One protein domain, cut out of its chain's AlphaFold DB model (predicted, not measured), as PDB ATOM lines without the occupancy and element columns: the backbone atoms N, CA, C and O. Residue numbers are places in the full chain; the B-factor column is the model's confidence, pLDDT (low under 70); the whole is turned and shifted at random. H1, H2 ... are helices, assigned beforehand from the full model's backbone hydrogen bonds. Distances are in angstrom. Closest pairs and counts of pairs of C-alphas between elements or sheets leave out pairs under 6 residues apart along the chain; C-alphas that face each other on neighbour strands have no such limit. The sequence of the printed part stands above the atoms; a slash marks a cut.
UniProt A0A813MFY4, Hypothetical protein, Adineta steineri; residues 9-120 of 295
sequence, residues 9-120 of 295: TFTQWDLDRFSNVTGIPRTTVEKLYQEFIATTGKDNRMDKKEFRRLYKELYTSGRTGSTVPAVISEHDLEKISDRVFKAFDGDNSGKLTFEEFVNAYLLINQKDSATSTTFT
ATOM      1  N   THR A   9      17.442 -14.708  26.287       68.62
ATOM      2  CA  THR A   9      17.540 -15.946  25.527       68.62
ATOM      3  C   THR A   9      16.891 -17.032  26.358       68.62
ATOM      4  O   THR A   9      17.390 -17.352  27.436       68.62
ATOM      5  N   PHE A  10      15.792 -17.585  25.856       76.38
ATOM      6  CA  PHE A  10      15.090 -18.679  26.511       76.38
ATOM      7  C   PHE A  10      15.990 -19.915  26.558       76.38
ATOM      8  O   PHE A  10      16.571 -20.331  25.551       76.38
ATOM      9  N   THR A  11      16.143 -20.473  27.753       81.94
ATOM     10  CA  THR A  11      16.898 -21.699  27.996       81.94
ATOM     11  C   THR A  11      16.090 -22.918  27.559       81.94
ATOM     12  O   THR A  11      14.882 -22.841  27.329       81.94
ATOM     13  N   GLN A  12      16.735 -24.088  27.479       79.44
ATOM     14  CA  GLN A  12      16.003 -25.334  27.224       79.44
ATOM     15  C   GLN A  12      14.913 -25.588  28.269       79.44
ATOM     16  O   GLN A  12      13.830 -26.027  27.898       79.44
ATOM     17  N   TRP A  13      15.176 -25.239  29.532       80.06
ATOM     18  CA  TRP A  13      14.209 -25.357  30.619       80.06
ATOM     19  C   TRP A  13      12.991 -24.456  30.405       80.06
ATOM     20  O   TRP A  13      11.865 -24.893  30.628       80.06
ATOM     21  N   ASP A  14      13.189 -23.231  29.914       79.56
ATOM     22  CA  ASP A  14      12.064 -22.338  29.635       79.56
ATOM     23  C   ASP A  14      11.188 -22.889  28.507       79.56
ATOM     24  O   ASP A  14       9.963 -22.865  28.597       79.56
ATOM     25  N   LEU A  15      11.801 -23.447  27.462       83.00
ATOM     26  CA  LEU A  15      11.074 -24.064  26.354       83.00
ATOM     27  C   LEU A  15      10.357 -25.361  26.776       83.00
ATOM     28  O   LEU A  15       9.256 -25.630  26.296       83.00
ATOM     29  N   ASP A  16      10.941 -26.148  27.687       79.31
ATOM     30  CA  ASP A  16      10.284 -27.314  28.295       79.31
ATOM     31  C   ASP A  16       9.095 -26.881  29.150       79.31
ATOM     32  O   ASP A  16       8.019 -27.470  29.063       79.31
ATOM     33  N   ARG A  17       9.250 -25.804  29.925       75.06
ATOM     34  CA  ARG A  17       8.151 -25.185  30.667       75.06
ATOM     35  C   ARG A  17       7.042 -24.744  29.714       75.06
ATOM     36  O   ARG A  17       5.896 -25.110  29.944       75.06
ATOM     37  N   PHE A  18       7.359 -24.047  28.623       74.69
ATOM     38  CA  PHE A  18       6.355 -23.690  27.617       74.69
ATOM     39  C   PHE A  18       5.665 -24.923  27.049       74.69
ATOM     40  O   PHE A  18       4.444 -24.950  26.999       74.69
ATOM     41  N   SER A  19       6.405 -25.964  26.669       76.81
ATOM     42  CA  SER A  19       5.810 -27.200  26.154       76.81
ATOM     43  C   SER A  19       4.848 -27.840  27.158       76.81
ATOM     44  O   SER A  19       3.711 -28.152  26.809       76.81
ATOM     45  N   ASN A  20       5.269 -27.955  28.418       70.56
ATOM     46  CA  ASN A  20       4.472 -28.553  29.482       70.56
ATOM     47  C   ASN A  20       3.199 -27.760  29.782       70.56
ATOM     48  O   ASN A  20       2.156 -28.365  30.007       70.56
ATOM     49  N   VAL A  21       3.269 -26.426  29.789       63.56
ATOM     50  CA  VAL A  21       2.103 -25.606  30.145       63.56
ATOM     51  C   VAL A  21       1.177 -25.378  28.949       63.56
ATOM     52  O   VAL A  21      -0.038 -25.363  29.098       63.56
ATOM     53  N   THR A  22       1.724 -25.221  27.744       66.19
ATOM     54  CA  THR A  22       0.920 -25.001  26.530       66.19
ATOM     55  C   THR A  22       0.326 -26.293  25.967       66.19
ATOM     56  O   THR A  22      -0.577 -26.231  25.136       66.19
ATOM     57  N   GLY A  23       0.867 -27.459  26.338       70.25
ATOM     58  CA  GLY A  23       0.570 -28.737  25.683       70.25
ATOM     59  C   GLY A  23       1.117 -28.842  24.253       70.25
ATOM     60  O   GLY A  23       0.921 -29.862  23.593       70.25
ATOM     61  N   ILE A  24       1.817 -27.815  23.752       75.19
ATOM     62  CA  ILE A  24       2.480 -27.850  22.450       75.19
ATOM     63  C   ILE A  24       3.710 -28.760  22.562       75.19
ATOM     64  O   ILE A  24       4.493 -28.611  23.505       75.19
ATOM     65  N   PRO A  25       3.971 -29.647  21.582       82.81
ATOM     66  CA  PRO A  25       5.210 -30.409  21.547       82.81
ATOM     67  C   PRO A  25       6.442 -29.507  21.637       82.81
ATOM     68  O   PRO A  25       6.543 -28.488  20.950       82.81
ATOM     69  N   ARG A  26       7.424 -29.916  22.438       83.56
ATOM     70  CA  ARG A  26       8.662 -29.160  22.669       83.56
ATOM     71  C   ARG A  26       9.374 -28.739  21.382       83.56
ATOM     72  O   ARG A  26       9.942 -27.649  21.318       83.56
ATOM     73  N   THR A  27       9.309 -29.581  20.357       83.88
ATOM     74  CA  THR A  27       9.852 -29.330  19.016       83.88
ATOM     75  C   THR A  27       9.140 -28.188  18.292       83.88
ATOM     76  O   THR A  27       9.786 -27.382  17.624       83.88
ATOM     77  N   THR A  28       7.821 -28.074  18.448       82.94
ATOM     78  CA  THR A  28       7.028 -26.976  17.888       82.94
ATOM     79  C   THR A  28       7.321 -25.671  18.623       82.94
ATOM     80  O   THR A  28       7.551 -24.662  17.965       82.94
ATOM     81  N   VAL A  29       7.415 -25.685  19.960       84.88
ATOM     82  CA  VAL A  29       7.815 -24.496  20.742       84.88
ATOM     83  C   VAL A  29       9.208 -24.010  20.333       84.88
ATOM     84  O   VAL A  29       9.416 -22.815  20.140       84.88
ATOM     85  N   GLU A  30      10.157 -24.929  20.142       88.31
ATOM     86  CA  GLU A  30      11.506 -24.584  19.688       88.31
ATOM     87  C   GLU A  30      11.493 -23.907  18.326       88.31
ATOM     88  O   GLU A  30      12.136 -22.879  18.133       88.31
ATOM     89  N   LYS A  31      10.721 -24.456  17.389       86.12
ATOM     90  CA  LYS A  31      10.580 -23.880  16.057       86.12
ATOM     91  C   LYS A  31       9.983 -22.472  16.115       86.12
ATOM     92  O   LYS A  31      10.523 -21.574  15.477       86.12
ATOM     93  N   LEU A  32       8.935 -22.268  16.915       85.94
ATOM     94  CA  LEU A  32       8.340 -20.946  17.134       85.94
ATOM     95  C   LEU A  32       9.351 -19.962  17.714       85.94
ATOM     96  O   LEU A  32       9.404 -18.812  17.286       85.94
ATOM     97  N   TYR A  33      10.183 -20.415  18.651       88.81
ATOM     98  CA  TYR A  33      11.239 -19.591  19.222       88.81
ATOM     99  C   TYR A  33      12.296 -19.201  18.184       88.81
ATOM    100  O   TYR A  33      12.667 -18.032  18.094       88.81
ATOM    101  N   GLN A  34      12.741 -20.143  17.349       88.31
ATOM    102  CA  GLN A  34      13.693 -19.847  16.274       88.31
ATOM    103  C   GLN A  34      13.115 -18.853  15.257       88.31
ATOM    104  O   GLN A  34      13.800 -17.910  14.864       88.31
ATOM    105  N   GLU A  35      11.848 -19.014  14.869       87.00
ATOM    106  CA  GLU A  35      11.153 -18.083  13.970       87.00
ATOM    107  C   GLU A  35      10.987 -16.689  14.604       87.00
ATOM    108  O   GLU A  35      11.188 -15.670  13.933       87.00
ATOM    109  N   PHE A  36      10.688 -16.632  15.905       88.94
ATOM    110  CA  PHE A  36      10.591 -15.390  16.668       88.94
ATOM    111  C   PHE A  36      11.933 -14.651  16.714       88.94
ATOM    112  O   PHE A  36      12.001 -13.470  16.371       88.94
ATOM    113  N   ILE A  37      13.025 -15.330  17.073       89.06
ATOM    114  CA  ILE A  37      14.361 -14.716  17.141       89.06
ATOM    115  C   ILE A  37      14.851 -14.298  15.751       89.06
ATOM    116  O   ILE A  37      15.382 -13.198  15.589       89.06
ATOM    117  N   ALA A  38      14.614 -15.119  14.724       87.50
ATOM    118  CA  ALA A  38      14.943 -14.768  13.342       87.50
ATOM    119  C   ALA A  38      14.192 -13.517  12.854       87.50
ATOM    120  O   ALA A  38      14.685 -12.806  11.980       87.50
ATOM    121  N   THR A  39      13.013 -13.247  13.419       85.81
ATOM    122  CA  THR A  39      12.174 -12.104  13.049       85.81
ATOM    123  C   THR A  39      12.506 -10.838  13.839       85.81
ATOM    124  O   THR A  39      12.546  -9.773  13.238       85.81
ATOM    125  N   THR A  40      12.763 -10.952  15.144       86.81
ATOM    126  CA  THR A  40      12.991  -9.814  16.064       86.81
ATOM    127  C   THR A  40      14.452  -9.353  16.116       86.81
ATOM    128  O   THR A  40      14.785  -8.242  16.530       86.81
ATOM    129  N   GLY A  41      15.388 -10.187  15.659       79.25
ATOM    130  CA  GLY A  41      16.790  -9.807  15.552       79.25
ATOM    131  C   GLY A  41      17.471  -9.623  16.912       79.25
ATOM    132  O   GLY A  41      17.911 -10.596  17.516       79.25
ATOM    133  N   LYS A  42      17.694  -8.373  17.350       76.19
ATOM    134  CA  LYS A  42      18.592  -8.056  18.489       76.19
ATOM    135  C   LYS A  42      17.886  -7.668  19.784       76.19
ATOM    136  O   LYS A  42      18.550  -7.674  20.824       76.19
ATOM    137  N   ASP A  43      16.618  -7.276  19.729       81.69
ATOM    138  CA  ASP A  43      15.871  -6.782  20.889       81.69
ATOM    139  C   ASP A  43      14.968  -7.849  21.529       81.69
ATOM    140  O   ASP A  43      14.436  -7.602  22.609       81.69
ATOM    141  N   ASN A  44      14.850  -9.034  20.911       86.62
ATOM    142  CA  ASN A  44      14.010 -10.154  21.355       86.62
ATOM    143  C   ASN A  44      12.560  -9.725  21.651       86.62
ATOM    144  O   ASN A  44      11.912 -10.250  22.564       86.62
ATOM    145  N   ARG A  45      12.064  -8.726  20.918       90.88
ATOM    146  CA  ARG A  45      10.736  -8.145  21.094       90.88
ATOM    147  C   ARG A  45      10.140  -7.912  19.711       90.88
ATOM    148  O   ARG A  45      10.752  -7.255  18.885       90.88
ATOM    149  N   MET A  46       8.953  -8.448  19.467       92.81
ATOM    150  CA  MET A  46       8.323  -8.423  18.153       92.81
ATOM    151  C   MET A  46       7.428  -7.211  18.003       92.81
ATOM    152  O   MET A  46       6.434  -7.084  18.713       92.81
ATOM    153  N   ASP A  47       7.751  -6.327  17.070       94.06
ATOM    154  CA  ASP A  47       6.878  -5.201  16.777       94.06
ATOM    155  C   ASP A  47       5.648  -5.618  15.953       94.06
ATOM    156  O   ASP A  47       5.500  -6.742  15.460       94.06
ATOM    157  N   LYS A  48       4.720  -4.677  15.795       92.38
ATOM    158  CA  LYS A  48       3.467  -4.902  15.073       92.38
ATOM    159  C   LYS A  48       3.674  -5.298  13.606       92.38
ATOM    160  O   LYS A  48       2.916  -6.107  13.071       92.38
ATOM    161  N   LYS A  49       4.675  -4.733  12.927       92.00
ATOM    162  CA  LYS A  49       4.963  -5.004  11.510       92.00
ATOM    163  C   LYS A  49       5.575  -6.394  11.341       92.00
ATOM    164  O   LYS A  49       5.208  -7.125  10.421       92.00
ATOM    165  N   GLU A  50       6.480  -6.755  12.237       92.50
ATOM    166  CA  GLU A  50       7.090  -8.074  12.334       92.50
ATOM    167  C   GLU A  50       6.043  -9.153  12.609       92.50
ATOM    168  O   GLU A  50       5.985 -10.152  11.885       92.50
ATOM    169  N   PHE A  51       5.149  -8.906  13.571       91.06
ATOM    170  CA  PHE A  51       4.045  -9.807  13.885       91.06
ATOM    171  C   PHE A  51       3.117 -10.013  12.688       91.06
ATOM    172  O   PHE A  51       2.816 -11.153  12.352       91.06
ATOM    173  N   ARG A  52       2.715  -8.948  11.978       89.62
ATOM    174  CA  ARG A  52       1.905  -9.060  10.747       89.62
ATOM    175  C   ARG A  52       2.555  -9.965   9.704       89.62
ATOM    176  O   ARG A  52       1.876 -10.796   9.102       89.62
ATOM    177  N   ARG A  53       3.864  -9.805   9.480       87.75
ATOM    178  CA  ARG A  53       4.614 -10.614   8.509       87.75
ATOM    179  C   ARG A  53       4.574 -12.089   8.895       87.75
ATOM    180  O   ARG A  53       4.239 -12.921   8.055       87.75
ATOM    181  N   LEU A  54       4.881 -12.393  10.154       85.62
ATOM    182  CA  LEU A  54       4.891 -13.762  10.661       85.62
ATOM    183  C   LEU A  54       3.479 -14.368  10.661       85.62
ATOM    184  O   LEU A  54       3.287 -15.488  10.203       85.62
ATOM    185  N   TYR A  55       2.473 -13.596  11.070       83.56
ATOM    186  CA  TYR A  55       1.061 -13.983  11.035       83.56
ATOM    187  C   TYR A  55       0.612 -14.348   9.616       83.56
ATOM    188  O   TYR A  55      -0.024 -15.380   9.401       83.56
ATOM    189  N   LYS A  56       0.986 -13.532   8.622       82.94
ATOM    190  CA  LYS A  56       0.710 -13.807   7.208       82.94
ATOM    191  C   LYS A  56       1.394 -15.083   6.735       82.94
ATOM    192  O   LYS A  56       0.776 -15.864   6.017       82.94
ATOM    193  N   GLU A  57       2.639 -15.317   7.131       79.94
ATOM    194  CA  GLU A  57       3.362 -16.543   6.791       79.94
ATOM    195  C   GLU A  57       2.692 -17.784   7.398       79.94
ATOM    196  O   GLU A  57       2.461 -18.764   6.692       79.94
ATOM    197  N   LEU A  58       2.292 -17.733   8.670       73.44
ATOM    198  CA  LEU A  58       1.561 -18.819   9.330       73.44
ATOM    199  C   LEU A  58       0.224 -19.123   8.637       73.44
ATOM    200  O   LEU A  58      -0.107 -20.293   8.439       73.44
ATOM    201  N   TYR A  59      -0.490 -18.079   8.204       70.69
ATOM    202  CA  TYR A  59      -1.768 -18.191   7.502       70.69
ATOM    203  C   TYR A  59      -1.617 -18.756   6.076       70.69
ATOM    204  O   TYR A  59      -2.327 -19.672   5.671       70.69
ATOM    205  N   THR A  60      -0.662 -18.233   5.304       69.50
ATOM    206  CA  THR A  60      -0.426 -18.627   3.900       69.50
ATOM    207  C   THR A  60       0.273 -19.975   3.749       69.50
ATOM    208  O   THR A  60       0.058 -20.665   2.756       69.50
ATOM    209  N   SER A  61       1.085 -20.385   4.727       63.44
ATOM    210  CA  SER A  61       1.812 -21.662   4.684       63.44
ATOM    211  C   SER A  61       0.939 -22.888   4.976       63.44
ATOM    212  O   SER A  61       1.461 -24.002   5.003       63.44
ATOM    213  N   GLY A  62      -0.370 -22.715   5.212       55.03
ATOM    214  CA  GLY A  62      -1.289 -23.813   5.539       55.03
ATOM    215  C   GLY A  62      -0.955 -24.525   6.856       55.03
ATOM    216  O   GLY A  62      -1.489 -25.599   7.124       55.03
ATOM    217  N   ARG A  63      -0.056 -23.951   7.671       54.56
ATOM    218  CA  ARG A  63       0.354 -24.485   8.982       54.56
ATOM    219  C   ARG A  63      -0.719 -24.277  10.039       54.56
ATOM    220  O   ARG A  63      -0.833 -25.074  10.963       54.56
ATOM    221  N   THR A  64      -1.538 -23.247   9.870       50.38
ATOM    222  CA  THR A  64      -2.763 -23.088  10.636       50.38
ATOM    223  C   THR A  64      -3.788 -24.062  10.050       50.38
ATOM    224  O   THR A  64      -4.397 -23.769   9.026       50.38
ATOM    225  N   GLY A  65      -4.081 -25.193  10.693       46.72
ATOM    226  CA  GLY A  65      -5.281 -25.995  10.383       46.72
ATOM    227  C   GLY A  65      -6.595 -25.275  10.741       46.72
ATOM    228  O   GLY A  65      -7.654 -25.895  10.857       46.72
ATOM    229  N   SER A  66      -6.514 -23.960  10.940       45.59
ATOM    230  CA  SER A  66      -7.622 -23.050  11.124       45.59
ATOM    231  C   SER A  66      -8.497 -23.097   9.875       45.59
ATOM    232  O   SER A  66      -8.051 -22.811   8.765       45.59
ATOM    233  N   THR A  67      -9.753 -23.491  10.061       44.88
ATOM    234  CA  THR A  67     -10.813 -23.517   9.048       44.88
ATOM    235  C   THR A  67     -11.279 -22.102   8.714       44.88
ATOM    236  O   THR A  67     -12.477 -21.822   8.705       44.88
ATOM    237  N   VAL A  68     -10.346 -21.175   8.510       49.38
ATOM    238  CA  VAL A  68     -10.696 -19.842   8.033       49.38
ATOM    239  C   VAL A  68     -10.816 -19.934   6.513       49.38
ATOM    240  O   VAL A  68      -9.958 -20.559   5.882       49.38
ATOM    241  N   PRO A  69     -11.900 -19.417   5.909       48.66
ATOM    242  CA  PRO A  69     -12.131 -19.569   4.480       48.66
ATOM    243  C   PRO A  69     -10.907 -19.131   3.676       48.66
ATOM    244  O   PRO A  69     -10.289 -18.115   3.988       48.66
ATOM    245  N   ALA A  70     -10.589 -19.857   2.601       53.72
ATOM    246  CA  ALA A  70      -9.482 -19.578   1.676       53.72
ATOM    247  C   ALA A  70      -9.565 -18.200   0.964       53.72
ATOM    248  O   ALA A  70      -8.827 -17.934   0.021       53.72
ATOM    249  N   VAL A  71     -10.469 -17.324   1.408       56.00
ATOM    250  CA  VAL A  71     -10.810 -16.027   0.835       56.00
ATOM    251  C   VAL A  71     -10.860 -14.983   1.959       56.00
ATOM    252  O   VAL A  71     -11.902 -14.398   2.235       56.00
ATOM    253  N   ILE A  72      -9.740 -14.762   2.650       65.94
ATOM    254  CA  ILE A  72      -9.558 -13.535   3.439       65.94
ATOM    255  C   ILE A  72      -8.700 -12.591   2.606       65.94
ATOM    256  O   ILE A  72      -7.647 -12.989   2.104       65.94
ATOM    257  N   SER A  73      -9.149 -11.346   2.442       77.94
ATOM    258  CA  SER A  73      -8.339 -10.326   1.780       77.94
ATOM    259  C   SER A  73      -7.093 -10.004   2.617       77.94
ATOM    260  O   SER A  73      -7.110 -10.098   3.844       77.94
ATOM    261  N   GLU A  74      -5.999  -9.589   1.978       77.75
ATOM    262  CA  GLU A  74      -4.778  -9.184   2.697       77.75
ATOM    263  C   GLU A  74      -5.058  -8.078   3.729       77.75
ATOM    264  O   GLU A  74      -4.559  -8.121   4.850       77.75
ATOM    265  N   HIS A  75      -5.937  -7.143   3.382       78.31
ATOM    266  CA  HIS A  75      -6.369  -6.068   4.266       78.31
ATOM    267  C   HIS A  75      -7.123  -6.573   5.509       78.31
ATOM    268  O   HIS A  75      -6.923  -6.062   6.612       78.31
ATOM    269  N   ASP A  76      -7.965  -7.597   5.369       78.56
ATOM    270  CA  ASP A  76      -8.660  -8.181   6.520       78.56
ATOM    271  C   ASP A  76      -7.691  -8.975   7.404       78.56
ATOM    272  O   ASP A  76      -7.793  -8.922   8.630       78.56
ATOM    273  N   LEU A  77      -6.688  -9.626   6.807       80.44
ATOM    274  CA  LEU A  77      -5.616 -10.300   7.537       80.44
ATOM    275  C   LEU A  77      -4.779  -9.315   8.372       80.44
ATOM    276  O   LEU A  77      -4.440  -9.599   9.524       80.44
ATOM    277  N   GLU A  78      -4.485  -8.132   7.831       85.19
ATOM    278  CA  GLU A  78      -3.832  -7.052   8.581       85.19
ATOM    279  C   GLU A  78      -4.695  -6.569   9.751       85.19
ATOM    280  O   GLU A  78      -4.204  -6.414  10.866       85.19
ATOM    281  N   LYS A  79      -6.002  -6.385   9.539       84.19
ATOM    282  CA  LYS A  79      -6.918  -5.992  10.621       84.19
ATOM    283  C   LYS A  79      -7.026  -7.045  11.716       84.19
ATOM    284  O   LYS A  79      -7.169  -6.685  12.883       84.19
ATOM    285  N   ILE A  80      -7.022  -8.326  11.356       81.25
ATOM    286  CA  ILE A  80      -7.069  -9.420  12.328       81.25
ATOM    287  C   ILE A  80      -5.749  -9.462  13.098       81.25
ATOM    288  O   ILE A  80      -5.765  -9.388  14.323       81.25
ATOM    289  N   SER A  81      -4.608  -9.493  12.408       86.25
ATOM    290  CA  SER A  81      -3.292  -9.510  13.063       86.25
ATOM    291  C   SER A  81      -3.071  -8.299  13.976       86.25
ATOM    292  O   SER A  81      -2.548  -8.461  15.072       86.25
ATOM    293  N   ASP A  82      -3.561  -7.114  13.612       88.31
ATOM    294  CA  ASP A  82      -3.555  -5.931  14.477       88.31
ATOM    295  C   ASP A  82      -4.337  -6.111  15.774       88.31
ATOM    296  O   ASP A  82      -3.897  -5.668  16.839       88.31
ATOM    297  N   ARG A  83      -5.517  -6.727  15.677       82.31
ATOM    298  CA  ARG A  83      -6.365  -7.010  16.833       82.31
ATOM    299  C   ARG A  83      -5.706  -8.026  17.746       82.31
ATOM    300  O   ARG A  83      -5.637  -7.784  18.948       82.31
ATOM    301  N   VAL A  84      -5.170  -9.102  17.170       83.31
ATOM    302  CA  VAL A  84      -4.440 -10.122  17.924       83.31
ATOM    303  C   VAL A  84      -3.230  -9.501  18.615       83.31
ATOM    304  O   VAL A  84      -3.104  -9.624  19.826       83.31
ATOM    305  N   PHE A  85      -2.408  -8.740  17.892       89.00
ATOM    306  CA  PHE A  85      -1.263  -8.037  18.467       89.00
ATOM    307  C   PHE A  85      -1.672  -7.198  19.681       89.00
ATOM    308  O   PHE A  85      -1.136  -7.359  20.770       89.00
ATOM    309  N   LYS A  86      -2.699  -6.355  19.526       87.00
ATOM    310  CA  LYS A  86      -3.185  -5.486  20.604       87.00
ATOM    311  C   LYS A  86      -3.782  -6.273  21.780       87.00
ATOM    312  O   LYS A  86      -3.876  -5.736  22.879       87.00
ATOM    313  N   ALA A  87      -4.308  -7.473  21.555       79.75
ATOM    314  CA  ALA A  87      -4.874  -8.308  22.613       79.75
ATOM    315  C   ALA A  87      -3.787  -8.963  23.476       79.75
ATOM    316  O   ALA A  87      -4.014  -9.159  24.670       79.75
ATOM    317  N   PHE A  88      -2.631  -9.261  22.880       84.75
ATOM    318  CA  PHE A  88      -1.525  -9.951  23.543       84.75
ATOM    319  C   PHE A  88      -0.382  -9.046  23.990       84.75
ATOM    320  O   PHE A  88       0.391  -9.492  24.822       84.75
ATOM    321  N   ASP A  89      -0.313  -7.803  23.512       87.69
ATOM    322  CA  ASP A  89       0.540  -6.739  24.059       87.69
ATOM    323  C   ASP A  89      -0.011  -6.308  25.429       87.69
ATOM    324  O   ASP A  89      -0.776  -5.344  25.550       87.69
ATOM    325  N   GLY A  90       0.267  -7.118  26.453       77.75
ATOM    326  CA  GLY A  90      -0.367  -7.021  27.765       77.75
ATOM    327  C   GLY A  90       0.088  -5.791  28.544       77.75
ATOM    328  O   GLY A  90      -0.693  -5.225  29.314       77.75
ATOM    329  N   ASP A  91       1.326  -5.362  28.314       84.06
ATOM    330  CA  ASP A  91       1.914  -4.165  28.911       84.06
ATOM    331  C   ASP A  91       1.722  -2.895  28.058       84.06
ATOM    332  O   ASP A  91       2.033  -1.796  28.519       84.06
ATOM    333  N   ASN A  92       1.124  -3.015  26.865       85.06
ATOM    334  CA  ASN A  92       0.983  -1.947  25.869       85.06
ATOM    335  C   ASN A  92       2.328  -1.304  25.488       85.06
ATOM    336  O   ASN A  92       2.391  -0.102  25.205       85.06
ATOM    337  N   SER A  93       3.412  -2.080  25.489       90.25
ATOM    338  CA  SER A  93       4.735  -1.610  25.075       90.25
ATOM    339  C   SER A  93       4.829  -1.360  23.567       90.25
ATOM    340  O   SER A  93       5.794  -0.750  23.095       90.25
ATOM    341  N   GLY A  94       3.835  -1.814  22.796       91.81
ATOM    342  CA  GLY A  94       3.868  -1.797  21.340       91.81
ATOM    343  C   GLY A  94       4.781  -2.877  20.763       91.81
ATOM    344  O   GLY A  94       5.089  -2.825  19.566       91.81
ATOM    345  N   LYS A  95       5.217  -3.837  21.590       93.38
ATOM    346  CA  LYS A  95       6.029  -4.991  21.204       93.38
ATOM    347  C   LYS A  95       5.600  -6.233  21.983       93.38
ATOM    348  O   LYS A  95       5.298  -6.145  23.158       93.38
ATOM    349  N   LEU A  96       5.656  -7.399  21.352       90.62
ATOM    350  CA  LEU A  96       5.394  -8.674  22.012       90.62
ATOM    351  C   LEU A  96       6.691  -9.311  22.494       90.62
ATOM    352  O   LEU A  96       7.677  -9.425  21.762       90.62
ATOM    353  N   THR A  97       6.672  -9.792  23.724       91.00
ATOM    354  CA  THR A  97       7.609 -10.801  24.214       91.00
ATOM    355  C   THR A  97       7.373 -12.149  23.520       91.00
ATOM    356  O   THR A  97       6.341 -12.375  22.883       91.00
ATOM    357  N   PHE A  98       8.328 -13.078  23.636       88.56
ATOM    358  CA  PHE A  98       8.143 -14.430  23.097       88.56
ATOM    359  C   PHE A  98       6.945 -15.144  23.741       88.56
ATOM    360  O   PHE A  98       6.196 -15.825  23.047       88.56
ATOM    361  N   GLU A  99       6.730 -14.942  25.042       84.94
ATOM    362  CA  GLU A  99       5.576 -15.480  25.765       84.94
ATOM    363  C   GLU A  99       4.260 -14.958  25.173       84.94
ATOM    364  O   GLU A  99       3.405 -15.742  24.770       84.94
ATOM    365  N   GLU A 100       4.124 -13.642  25.007       86.94
ATOM    366  CA  GLU A 100       2.932 -13.043  24.395       86.94
ATOM    367  C   GLU A 100       2.718 -13.510  22.948       86.94
ATOM    368  O   GLU A 100       1.581 -13.726  22.521       86.94
ATOM    369  N   PHE A 101       3.800 -13.734  22.199       88.06
ATOM    370  CA  PHE A 101       3.734 -14.303  20.858       88.06
ATOM    371  C   PHE A 101       3.230 -15.756  20.851       88.06
ATOM    372  O   PHE A 101       2.361 -16.088  20.044       88.06
ATOM    373  N   VAL A 102       3.726 -16.624  21.740       83.69
ATOM    374  CA  VAL A 102       3.240 -18.013  21.860       83.69
ATOM    375  C   VAL A 102       1.757 -18.031  22.231       83.69
ATOM    376  O   VAL A 102       0.990 -18.828  21.688       83.69
ATOM    377  N   ASN A 103       1.328 -17.094  23.073       78.44
ATOM    378  CA  ASN A 103      -0.069 -16.958  23.483       78.44
ATOM    379  C   ASN A 103      -0.955 -16.576  22.297       78.44
ATOM    380  O   ASN A 103      -2.005 -17.185  22.074       78.44
ATOM    381  N   ALA A 104      -0.493 -15.618  21.489       81.06
ATOM    382  CA  ALA A 104      -1.135 -15.284  20.230       81.06
ATOM    383  C   ALA A 104      -1.190 -16.503  19.300       81.06
ATOM    384  O   ALA A 104      -2.259 -16.832  18.785       81.06
ATOM    385  N   TYR A 105      -0.073 -17.215  19.131       80.31
ATOM    386  CA  TYR A 105       0.025 -18.393  18.271       80.31
ATOM    387  C   TYR A 105      -0.987 -19.480  18.652       80.31
ATOM    388  O   TYR A 105      -1.691 -19.985  17.776       80.31
ATOM    389  N   LEU A 106      -1.093 -19.817  19.938       74.75
ATOM    390  CA  LEU A 106      -2.046 -20.799  20.463       74.75
ATOM    391  C   LEU A 106      -3.496 -20.426  20.174       74.75
ATOM    392  O   LEU A 106      -4.326 -21.287  19.879       74.75
ATOM    393  N   LEU A 107      -3.808 -19.136  20.266       69.94
ATOM    394  CA  LEU A 107      -5.164 -18.659  20.055       69.94
ATOM    395  C   LEU A 107      -5.557 -18.666  18.569       69.94
ATOM    396  O   LEU A 107      -6.712 -18.944  18.242       69.94
ATOM    397  N   ILE A 108      -4.600 -18.420  17.671       72.44
ATOM    398  CA  ILE A 108      -4.816 -18.428  16.215       72.44
ATOM    399  C   ILE A 108      -4.851 -19.860  15.657       72.44
ATOM    400  O   ILE A 108      -5.658 -20.174  14.777       72.44
ATOM    401  N   ASN A 109      -3.984 -20.746  16.153       66.81
ATOM    402  CA  ASN A 109      -3.819 -22.106  15.637       66.81
ATOM    403  C   ASN A 109      -4.781 -23.083  16.320       66.81
ATOM    404  O   ASN A 109      -4.390 -23.922  17.123       66.81
ATOM    405  N   GLN A 110      -6.062 -22.990  15.963       56.66
ATOM    406  CA  GLN A 110      -7.138 -23.823  16.525       56.66
ATOM    407  C   GLN A 110      -7.027 -25.315  16.176       56.66
ATOM    408  O   GLN A 110      -7.642 -26.160  16.825       56.66
ATOM    409  N   LYS A 111      -6.255 -25.650  15.144       51.62
ATOM    410  CA  LYS A 111      -6.055 -27.018  14.687       51.62
ATOM    411  C   LYS A 111      -4.644 -27.103  14.143       51.62
ATOM    412  O   LYS A 111      -4.325 -26.422  13.175       51.62
ATOM    413  N   ASP A 112      -3.804 -27.931  14.732       48.53
ATOM    414  CA  ASP A 112      -2.624 -28.388  14.019       48.53
ATOM    415  C   ASP A 112      -2.996 -29.714  13.346       48.53
ATOM    416  O   ASP A 112      -3.218 -30.739  13.997       48.53
ATOM    417  N   SER A 113      -3.153 -29.673  12.022       46.09
ATOM    418  CA  SER A 113      -3.530 -30.852  11.235       46.09
ATOM    419  C   SER A 113      -2.440 -31.929  11.250       46.09
ATOM    420  O   SER A 113      -2.731 -33.067  10.886       46.09
ATOM    421  N   ALA A 114      -1.208 -31.591  11.653       48.25
ATOM    422  CA  ALA A 114      -0.092 -32.527  11.724       48.25
ATOM    423  C   ALA A 114       0.011 -33.251  13.077       48.25
ATOM    424  O   ALA A 114       0.555 -34.351  13.130       48.25
ATOM    425  N   THR A 115      -0.516 -32.673  14.163       48.41
ATOM    426  CA  THR A 115      -0.386 -33.234  15.522       48.41
ATOM    427  C   THR A 115      -1.707 -33.702  16.130       48.41
ATOM    428  O   THR A 115      -1.724 -34.141  17.277       48.41
ATOM    429  N   SER A 116      -2.825 -33.646  15.391       50.69
ATOM    430  CA  SER A 116      -4.171 -34.037  15.864       50.69
ATOM    431  C   SER A 116      -4.607 -33.337  17.163       50.69
ATOM    432  O   SER A 116      -5.611 -33.712  17.770       50.69
ATOM    433  N   THR A 117      -3.863 -32.315  17.593       51.56
ATOM    434  CA  THR A 117      -4.081 -31.590  18.839       51.56
ATOM    435  C   THR A 117      -4.980 -30.411  18.500       51.56
ATOM    436  O   THR A 117      -4.573 -29.449  17.849       51.56
ATOM    437  N   THR A 118      -6.258 -30.543  18.848       58.38
ATOM    438  CA  THR A 118      -7.229 -29.451  18.747       58.38
ATOM    439  C   THR A 118      -7.185 -28.706  20.068       58.38
ATOM    440  O   THR A 118      -7.652 -29.240  21.069       58.38
ATOM    441  N   PHE A 119      -6.617 -27.500  20.087       62.72
ATOM    442  CA  PHE A 119      -6.674 -26.659  21.279       62.72
ATOM    443  C   PHE A 119      -8.120 -26.218  21.478       62.72
ATOM    444  O   PHE A 119      -8.664 -25.434  20.694       62.72
ATOM    445  N   THR A 120      -8.774 -26.744  22.506       66.00
ATOM    446  CA  THR A 120     -10.148 -26.368  22.831       66.00
ATOM    447  C   THR A 120     -10.174 -24.955  23.436       66.00
ATOM    448  O   THR A 120      -9.157 -24.480  23.950       66.00
TER     449      THR A 120
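AT A GLANCE: This is residues 9 to 120 of the 295 residues of the protein "Hypothetical protein" of Adineta steineri (UniProt A0A813MFY4). Four helices, H2, H3, H4 and H5, cross one another in a ring of contacts that closes only loosely at H2, and the fifth, H1, packs outside this ring on the first residues of H2, 26 to 30. H5 lies nearest the middle of the whole, and on one side a short antiparallel pairing of residues 46 to 47 with 95 to 96 ties the link from H2 to H3 to the link from H4 to H5. The printed part has 112 residues with five named helices, H1 to H5 in order along the chain, and no named strand; the class is all helix, with mostly crossed packing. It is compact, with a radius of gyration of the C-alphas of 13.6 A, and spans 40 by 34 by 22 A.

HOW THE PARTS SIT: H2, residues 26 to 40, is the hub, touching three other helices. With residues 26 to 30 alone it touches H1, residues 12 to 22; the closest C-alphas, of Ser 19 and Arg 26, are 4.9 A apart. These two run opposite ways at a steep tilt of 69 degrees, only just short of about perpendicular. H2 only just touches H5, residues 98 to 108, with 3 pairs of C-alphas within 8 A, the closest those of Phe 36 and Phe 98 at 6.9 A. It also only just touches H3, residues 48 to 60, again with 3 pairs, the closest those of Thr 39 and Glu 50 at 6.5 A. H3 touches H4, residues 74 to 88, at a steep tilt of 60 degrees, opposite ways; the closest C-alphas, of Arg 52 and Ser 81, are 5.7 A apart. H4 touches H5 with residues 84 to 88 alone, the C-alphas of Phe 88 and Glu 100 being closest at 5.5 A. H3 and H5 are near each other, while H2 and H4 are apart. In H1, H2, H3, H4 and H5 every O i to N i+4 pair is within hydrogen-bond range.

IN THESE COORDINATES: H2 and H4, 15 residues each, measure 20.9 A and 21.1 A from first to last C-alpha, and H3 18.1 A. H1 begins at C-alpha 12, (16.003, -25.334, 27.224). H4 begins at C-alpha 74, (-4.778, -9.184, 2.697), and H5 ends at C-alpha 108, (-4.816, -18.428, 16.215).

THE WHOLE: The two C-alphas farthest apart, those of Trp 13 and Val 71, are 40.0 A from each other. The printed part has no cut. The link from H3 to H4, residues 61 to 73, is long, and residues 109 to 120 hold no named element. The mean pLDDT of the printed part is 76.5; 29 residues are under 70, among them 60 to 72 and 109 to 120.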